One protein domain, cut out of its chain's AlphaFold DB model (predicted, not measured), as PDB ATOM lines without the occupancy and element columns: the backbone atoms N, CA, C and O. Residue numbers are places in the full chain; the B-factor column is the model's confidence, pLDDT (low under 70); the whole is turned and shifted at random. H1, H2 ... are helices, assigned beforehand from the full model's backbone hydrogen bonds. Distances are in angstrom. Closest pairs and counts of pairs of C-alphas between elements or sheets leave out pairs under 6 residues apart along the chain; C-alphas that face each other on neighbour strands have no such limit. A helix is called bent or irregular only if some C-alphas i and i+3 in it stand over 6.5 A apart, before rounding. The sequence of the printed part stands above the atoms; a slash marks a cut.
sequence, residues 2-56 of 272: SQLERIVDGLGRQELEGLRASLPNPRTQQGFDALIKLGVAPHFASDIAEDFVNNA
ATOM      1  N   SER A   2     -62.570  -0.262  21.306       76.12
ATOM      2  CA  SER A   2     -61.406   0.524  21.780       76.12
ATOM      3  C   SER A   2     -61.212   0.731  23.297       76.12
ATOM      4  O   SER A   2     -60.115   1.084  23.717       76.12
ATOM      5  N   GLN A   3     -62.240   0.583  24.139       68.12
ATOM      6  CA  GLN A   3     -62.106   0.783  25.596       68.12
ATOM      7  C   GLN A   3     -61.686  -0.502  26.321       68.12
ATOM      8  O   GLN A   3     -60.897  -0.438  27.257       68.12
ATOM      9  N   LEU A   4     -62.179  -1.656  25.864       58.47
ATOM     10  CA  LEU A   4     -61.835  -2.961  26.426       58.47
ATOM     11  C   LEU A   4     -60.376  -3.319  26.119       58.47
ATOM     12  O   LEU A   4     -59.655  -3.696  27.031       58.47
ATOM     13  N   GLU A   5     -59.926  -3.101  24.882       62.78
ATOM     14  CA  GLU A   5     -58.525  -3.296  24.476       62.78
ATOM     15  C   GLU A   5     -57.569  -2.455  25.332       62.78
ATOM     16  O   GLU A   5     -56.608  -2.979  25.877       62.78
ATOM     17  N   ARG A   6     -57.886  -1.175  25.578       63.88
ATOM     18  CA  ARG A   6     -57.059  -0.297  26.429       63.88
ATOM     19  C   ARG A   6     -57.012  -0.734  27.894       63.88
ATOM     20  O   ARG A   6     -55.998  -0.512  28.549       63.88
ATOM     21  N   ILE A   7     -58.097  -1.311  28.416       62.47
ATOM     22  CA  ILE A   7     -58.140  -1.844  29.785       62.47
ATOM     23  C   ILE A   7     -57.316  -3.131  29.873       62.47
ATOM     24  O   ILE A   7     -56.523  -3.265  30.797       62.47
ATOM     25  N   VAL A   8     -57.460  -4.044  28.907       58.19
ATOM     26  CA  VAL A   8     -56.693  -5.301  28.845       58.19
ATOM     27  C   VAL A   8     -55.198  -5.020  28.676       58.19
ATOM     28  O   VAL A   8     -54.394  -5.535  29.450       58.19
ATOM     29  N   ASP A   9     -54.827  -4.126  27.759       65.75
ATOM     30  CA  ASP A   9     -53.441  -3.679  27.581       65.75
ATOM     31  C   ASP A   9     -52.898  -2.991  28.842       65.75
ATOM     32  O   ASP A   9     -51.733  -3.158  29.202       65.75
ATOM     33  N   GLY A  10     -53.738  -2.206  29.524       64.31
ATOM     34  CA  GLY A  10     -53.388  -1.538  30.775       64.31
ATOM     35  C   GLY A  10     -53.108  -2.520  31.913       64.31
ATOM     36  O   GLY A  10     -52.110  -2.363  32.611       64.31
ATOM     37  N   LEU A  11     -53.944  -3.551  32.063       65.31
ATOM     38  CA  LEU A  11     -53.762  -4.615  33.054       65.31
ATOM     39  C   LEU A  11     -52.494  -5.430  32.772       65.31
ATOM     40  O   LEU A  11     -51.697  -5.636  33.683       65.31
ATOM     41  N   GLY A  12     -52.257  -5.806  31.511       76.31
ATOM     42  CA  GLY A  12     -51.050  -6.544  31.124       76.31
ATOM     43  C   GLY A  12     -49.761  -5.754  31.368       76.31
ATOM     44  O   GLY A  12     -48.762  -6.313  31.816       76.31
ATOM     45  N   ARG A  13     -49.776  -4.431  31.145       79.38
ATOM     46  CA  ARG A  13     -48.634  -3.560  31.478       79.38
ATOM     47  C   ARG A  13     -48.399  -3.456  32.979       79.38
ATOM     48  O   ARG A  13     -47.253  -3.545  33.400       79.38
ATOM     49  N   GLN A  14     -49.457  -3.297  33.774       82.38
ATOM     50  CA  GLN A  14     -49.339  -3.230  35.233       82.38
ATOM     51  C   GLN A  14     -48.797  -4.531  35.828       82.38
ATOM     52  O   GLN A  14     -47.956  -4.486  36.722       82.38
ATOM     53  N   GLU A  15     -49.240  -5.682  35.322       87.69
ATOM     54  CA  GLU A  15     -48.724  -6.985  35.741       87.69
ATOM     55  C   GLU A  15     -47.236  -7.136  35.397       87.69
ATOM     56  O   GLU A  15     -46.434  -7.503  36.257       87.69
ATOM     57  N   LEU A  16     -46.845  -6.776  34.170       90.12
ATOM     58  CA  LEU A  16     -45.452  -6.826  33.730       90.12
ATOM     59  C   LEU A  16     -44.551  -5.887  34.545       90.12
ATOM     60  O   LEU A  16     -43.467  -6.287  34.962       90.12
ATOM     61  N   GLU A  17     -44.998  -4.657  34.810       92.19
ATOM     62  CA  GLU A  17     -44.283  -3.708  35.671       92.19
ATOM     63  C   GLU A  17     -44.172  -4.221  37.111       92.19
ATOM     64  O   GLU A  17     -43.114  -4.084  37.723       92.19
ATOM     65  N   GLY A  18     -45.227  -4.852  37.634       94.62
ATOM     66  CA  GLY A  18     -45.244  -5.451  38.967       94.62
ATOM     67  C   GLY A  18     -44.248  -6.601  39.115       94.62
ATOM     68  O   GLY A  18     -43.444  -6.589  40.048       94.62
ATOM     69  N   LEU A  19     -44.253  -7.553  38.173       95.88
ATOM     70  CA  LEU A  19     -43.294  -8.665  38.132       95.88
ATOM     71  C   LEU A  19     -41.861  -8.163  37.965       95.88
ATOM     72  O   LEU A  19     -40.950  -8.628  38.637       95.88
ATOM     73  N   ARG A  20     -41.644  -7.163  37.108       96.56
ATOM     74  CA  ARG A  20     -40.319  -6.567  36.941       96.56
ATOM     75  C   ARG A  20     -39.851  -5.862  38.219       96.56
ATOM     76  O   ARG A  20     -38.685  -5.972  38.587       96.56
ATOM     77  N   ALA A  21     -40.729  -5.119  38.890       95.81
ATOM     78  CA  ALA A  21     -40.390  -4.349  40.086       95.81
ATOM     79  C   ALA A  21     -40.122  -5.222  41.323       95.81
ATOM     80  O   ALA A  21     -39.407  -4.774  42.217       95.81
ATOM     81  N   SER A  22     -40.659  -6.446  41.376       96.25
ATOM     82  CA  SER A  22     -40.399  -7.389  42.473       96.25
ATOM     83  C   SER A  22     -39.007  -8.032  42.409       96.25
ATOM     84  O   SER A  22     -38.553  -8.592  43.407       96.25
ATOM     85  N   LEU A  23     -38.308  -7.934  41.270       96.88
ATOM     86  CA  LEU A  23     -36.981  -8.518  41.089       96.88
ATOM     87  C   LEU A  23     -35.915  -7.789  41.925       96.88
ATOM     88  O   LEU A  23     -35.918  -6.556  42.008       96.88
ATOM     89  N   PRO A  24     -34.947  -8.529  42.497       94.75
ATOM     90  CA  PRO A  24     -34.132  -8.066  43.623       94.75
ATOM     91  C   PRO A  24     -33.158  -6.933  43.287       94.75
ATOM     92  O   PRO A  24     -32.714  -6.213  44.181       94.75
ATOM     93  N   ASN A  25     -32.762  -6.786  42.021       96.62
ATOM     94  CA  ASN A  25     -31.777  -5.791  41.613       96.62
ATOM     95  C   ASN A  25     -31.909  -5.415  40.120       96.62
ATOM     96  O   ASN A  25     -32.513  -6.160  39.341       96.62
ATOM     97  N   PRO A  26     -31.304  -4.290  39.683       97.19
ATOM     98  CA  PRO A  26     -31.387  -3.831  38.295       97.19
ATOM     99  C   PRO A  26     -30.839  -4.814  37.254       97.19
ATOM    100  O   PRO A  26     -31.329  -4.832  36.129       97.19
ATOM    101  N   ARG A  27     -29.844  -5.642  37.604       96.81
ATOM    102  CA  ARG A  27     -29.288  -6.645  36.683       96.81
ATOM    103  C   ARG A  27     -30.326  -7.724  36.389       96.81
ATOM    104  O   ARG A  27     -30.567  -8.018  35.225       96.81
ATOM    105  N   THR A  28     -30.992  -8.254  37.414       97.38
ATOM    106  CA  THR A  28     -32.082  -9.228  37.241       97.38
ATOM    107  C   THR A  28     -33.255  -8.621  36.463       97.38
ATOM    108  O   THR A  28     -33.804  -9.276  35.583       97.38
ATOM    109  N   GLN A  29     -33.586  -7.344  36.693       97.69
ATOM    110  CA  GLN A  29     -34.603  -6.634  35.902       97.69
ATOM    111  C   GLN A  29     -34.241  -6.523  34.412       97.69
ATOM    112  O   GLN A  29     -35.104  -6.699  33.558       97.69
ATOM    113  N   GLN A  30     -32.970  -6.272  34.083       95.88
ATOM    114  CA  GLN A  30     -32.498  -6.282  32.692       95.88
ATOM    115  C   GLN A  30     -32.580  -7.683  32.071       95.88
ATOM    116  O   GLN A  30     -32.961  -7.815  30.910       95.88
ATOM    117  N   GLY A  31     -32.262  -8.724  32.848       96.88
ATOM    118  CA  GLY A  31     -32.442 -10.119  32.442       96.88
ATOM    119  C   GLY A  31     -33.891 -10.442  32.100       96.88
ATOM    120  O   GLY A  31     -34.164 -10.973  31.027       96.88
ATOM    121  N   PHE A  32     -34.819 -10.048  32.970       97.94
ATOM    122  CA  PHE A  32     -36.254 -10.148  32.721       97.94
ATOM    123  C   PHE A  32     -36.651  -9.452  31.415       97.94
ATOM    124  O   PHE A  32     -37.239 -10.083  30.540       97.94
ATOM    125  N   ASP A  33     -36.258  -8.188  31.227       96.44
ATOM    126  CA  ASP A  33     -36.573  -7.427  30.011       96.44
ATOM    127  C   ASP A  33     -36.036  -8.118  28.742       96.44
ATOM    128  O   ASP A  33     -36.690  -8.114  27.693       96.44
ATOM    129  N   ALA A  34     -34.850  -8.728  28.820       96.75
ATOM    130  CA  ALA A  34     -34.269  -9.495  27.724       96.75
ATOM    131  C   ALA A  34     -35.066 -10.778  27.430       96.75
ATOM    132  O   ALA A  34     -35.358 -11.058  26.266       96.75
ATOM    133  N   LEU A  35     -35.480 -11.519  28.460       97.69
ATOM    134  CA  LEU A  35     -36.304 -12.725  28.325       97.69
ATOM    135  C   LEU A  35     -37.668 -12.418  27.692       97.69
ATOM    136  O   LEU A  35     -38.083 -13.123  26.769       97.69
ATOM    137  N   ILE A  36     -38.315 -11.316  28.090       96.69
ATOM    138  CA  ILE A  36     -39.554 -10.836  27.452       96.69
ATOM    139  C   ILE A  36     -39.333 -10.593  25.951       96.69
ATOM    140  O   ILE A  36     -40.115 -11.056  25.120       96.69
ATOM    141  N   LYS A  37     -38.231  -9.934  25.562       95.50
ATOM    142  CA  LYS A  37     -37.886  -9.694  24.143       95.50
ATOM    143  C   LYS A  37     -37.590 -10.976  23.355       95.50
ATOM    144  O   LYS A  37     -37.621 -10.958  22.120       95.50
ATOM    145  N   LEU A  38     -37.267 -12.076  24.033       96.31
ATOM    146  CA  LEU A  38     -37.095 -13.400  23.432       96.31
ATOM    147  C   LEU A  38     -38.397 -14.208  23.367       96.31
ATOM    148  O   LEU A  38     -38.392 -15.304  22.805       96.31
ATOM    149  N   GLY A  39     -39.503 -13.664  23.879       95.81
ATOM    150  CA  GLY A  39     -40.813 -14.309  23.880       95.81
ATOM    151  C   GLY A  39     -41.032 -15.263  25.053       95.81
ATOM    152  O   GLY A  39     -41.846 -16.171  24.938       95.81
ATOM    153  N   VAL A  40     -40.301 -15.113  26.162       97.19
ATOM    154  CA  VAL A  40     -40.623 -15.825  27.410       97.19
ATOM    155  C   VAL A  40     -41.814 -15.132  28.075       97.19
ATOM    156  O   VAL A  40     -41.836 -13.903  28.171       97.19
ATOM    157  N   ALA A  41     -42.805 -15.899  28.528       95.31
ATOM    158  CA  ALA A  41     -43.969 -15.350  29.215       95.31
ATOM    159  C   ALA A  41     -43.560 -14.666  30.540       95.31
ATOM    160  O   ALA A  41     -42.644 -15.149  31.206       95.31
ATOM    161  N   PRO A  42     -44.236 -13.581  30.970       95.81
ATOM    162  CA  PRO A  42     -43.780 -12.770  32.103       95.81
ATOM    163  C   PRO A  42     -43.543 -13.524  33.413       95.81
ATOM    164  O   PRO A  42     -42.549 -13.268  34.082       95.81
ATOM    165  N   HIS A  43     -44.404 -14.476  33.770       94.38
ATOM    166  CA  HIS A  43     -44.225 -15.273  34.986       94.38
ATOM    167  C   HIS A  43     -42.948 -16.125  34.912       94.38
ATOM    168  O   HIS A  43     -42.096 -16.010  35.785       94.38
ATOM    169  N   PHE A  44     -42.731 -16.861  33.814       96.25
ATOM    170  CA  PHE A  44     -41.484 -17.603  33.616       96.25
ATOM    171  C   PHE A  44     -40.268 -16.686  33.571       96.25
ATOM    172  O   PHE A  44     -39.234 -17.021  34.136       96.25
ATOM    173  N   ALA A  45     -40.376 -15.527  32.916       97.44
ATOM    174  CA  ALA A  45     -39.285 -14.565  32.856       97.44
ATOM    175  C   ALA A  45     -38.905 -14.071  34.258       97.44
ATOM    176  O   ALA A  45     -37.720 -13.949  34.545       97.44
ATOM    177  N   SER A  46     -39.889 -13.822  35.129       97.12
ATOM    178  CA  SER A  46     -39.669 -13.479  36.538       97.12
ATOM    179  C   SER A  46     -38.938 -14.603  37.270       97.12
ATOM    180  O   SER A  46     -37.940 -14.342  37.937       97.12
ATOM    181  N   ASP A  47     -39.395 -15.843  37.095       96.25
ATOM    182  CA  ASP A  47     -38.857 -17.001  37.811       96.25
ATOM    183  C   ASP A  47     -37.419 -17.351  37.394       96.25
ATOM    184  O   ASP A  47     -36.636 -17.806  38.221       96.25
ATOM    185  N   ILE A  48     -37.047 -17.121  36.127       97.12
ATOM    186  CA  ILE A  48     -35.739 -17.540  35.584       97.12
ATOM    187  C   ILE A  48     -34.753 -16.389  35.354       97.12
ATOM    188  O   ILE A  48     -33.627 -16.631  34.915       97.12
ATOM    189  N   ALA A  49     -35.144 -15.133  35.602       97.75
ATOM    190  CA  ALA A  49     -34.304 -13.970  35.302       97.75
ATOM    191  C   ALA A  49     -32.955 -14.005  36.028       97.75
ATOM    192  O   ALA A  49     -31.941 -13.616  35.447       97.75
ATOM    193  N   GLU A  50     -32.929 -14.454  37.285       96.75
ATOM    194  CA  GLU A  50     -31.697 -14.529  38.073       96.75
ATOM    195  C   GLU A  50     -30.734 -15.591  37.529       96.75
ATOM    196  O   GLU A  50     -29.554 -15.297  37.315       96.75
ATOM    197  N   ASP A  51     -31.239 -16.784  37.214       97.06
ATOM    198  CA  ASP A  51     -30.442 -17.840  36.584       97.06
ATOM    199  C   ASP A  51     -29.898 -17.378  35.232       97.06
ATOM    200  O   ASP A  51     -28.709 -17.533  34.940       97.06
ATOM    201  N   PHE A  52     -30.747 -16.731  34.432       97.19
ATOM    202  CA  PHE A  52     -30.388 -16.245  33.109       97.19
ATOM    203  C   PHE A  52     -29.223 -15.245  33.151       97.19
ATOM    204  O   PHE A  52     -28.231 -15.429  32.445       97.19
ATOM    205  N   VAL A  53     -29.275 -14.223  34.016       96.75
ATOM    206  CA  VAL A  53     -28.196 -13.211  34.094       96.75
ATOM    207  C   VAL A  53     -26.897 -13.751  34.679       96.75
ATOM    208  O   VAL A  53     -25.836 -13.153  34.469       96.75
ATOM    209  N   ASN A  54     -26.967 -14.857  35.420       95.62
ATOM    210  CA  ASN A  54     -25.815 -15.564  35.968       95.62
ATOM    211  C   ASN A  54     -25.312 -16.685  35.044       95.62
ATOM    212  O   ASN A  54     -24.319 -17.335  35.372       95.62
ATOM    213  N   ASN A  55     -25.948 -16.881  33.881       94.75
ATOM    214  CA  ASN A  55     -25.670 -17.969  32.942       94.75
ATOM    215  C   ASN A  55     -25.770 -19.364  33.597       94.75
ATOM    216  O   ASN A  55     -25.040 -20.295  33.244       94.75
ATOM    217  N   ALA A  56     -26.659 -19.489  34.583       97.00
ATOM    218  CA  ALA A  56     -27.036 -20.749  35.198       97.00
ATOM    219  C   ALA A  56     -28.104 -21.467  34.340       97.00
ATOM    220  O   ALA A  56     -28.735 -20.846  33.474       97.00
TER     221      ALA A  56
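AT A GLANCE: This is residues 2 to 56 of the 272 residues of the protein "Flagella-associated GTP-binding protein" of Mariprofundus aestuarium (UniProt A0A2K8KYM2). One long helix, H1, reaches with its last turns a small head made of two shorter helices, H2 and H3, which cross each other at a steep tilt; the first half of H1, residues 2 to 11, sticks out from this head as a free arm. H1 folds back into H2 as a helical hairpin, and H3 then packs on H2 and also meets H1 near the end of that arm's helix. The printed part has 55 residues with three named helices, in the order H1, H2, H3, and no named strand; the class is all helix. The whole is only just loose, close to compact, with a radius of gyration of the C-alphas of 12.3 A. It spans 42 by 20 by 13 A, and the arm makes much of the length, for the body without it spans 28 by 21 by 13 A.

HOW THE PARTS SIT: H1, residues 2 to 21, touches H2, residues 26 to 37, through its residues 20 to 21 alone, and H2 touches H1 with residues 29 to 33 alone. Their closest C-alphas are those of Arg 20 and Gln 29, 5.8 A apart, and the two run opposite ways at a steep tilt of 40 degrees, as a hairpin. H3, residues 42 to 53, touches H1 with residues 42 to 46 alone, and H1 touches it with residues 16 to 20 alone. The closest C-alphas here are those of Leu 19 and Ser 46, 6.2 A apart, with a shallow tilt of 32 degrees, the same way. H2 and H3 touch with 18 pairs of C-alphas within 8 A, the closest being those of Phe 32 and Ala 49 at 5.0 A, at a steep tilt of 57 degrees, opposite ways. The helix packing is mostly crossed, but only just, with 1 of the 3 touching pairs at a shallow tilt. In H2 every O i to N i+4 pair is within hydrogen-bond range, against 15 of 16 in H1 and 6 of 8 in H3.

IN THESE COORDINATES: H1 begins at C-alpha 2, at (-61.406, 0.524, 21.780), and measures 28.3 A to C-alpha 21. H2 begins at C-alpha 26, at (-31.387, -3.831, 38.295), and measures 16.6 A to C-alpha 37. H3 measures 15.7 A from C-alpha 42 to C-alpha 53, at (-28.196, -13.211, 34.094). H3 is irregular: C-alphas 47 and 50 are 7.6 A apart.

THE WHOLE: The C-alphas of Ser 2 and Ala 56 are the two farthest apart, at 42.6 A, and the outline is a rod. The printed part, residues 2 to 56, has no cut. The links H1 to H2 and H2 to H3 are both tight, with 4 residues each. The mean pLDDT of the printed part is 89.4, and residues 3 to 11 are under 70.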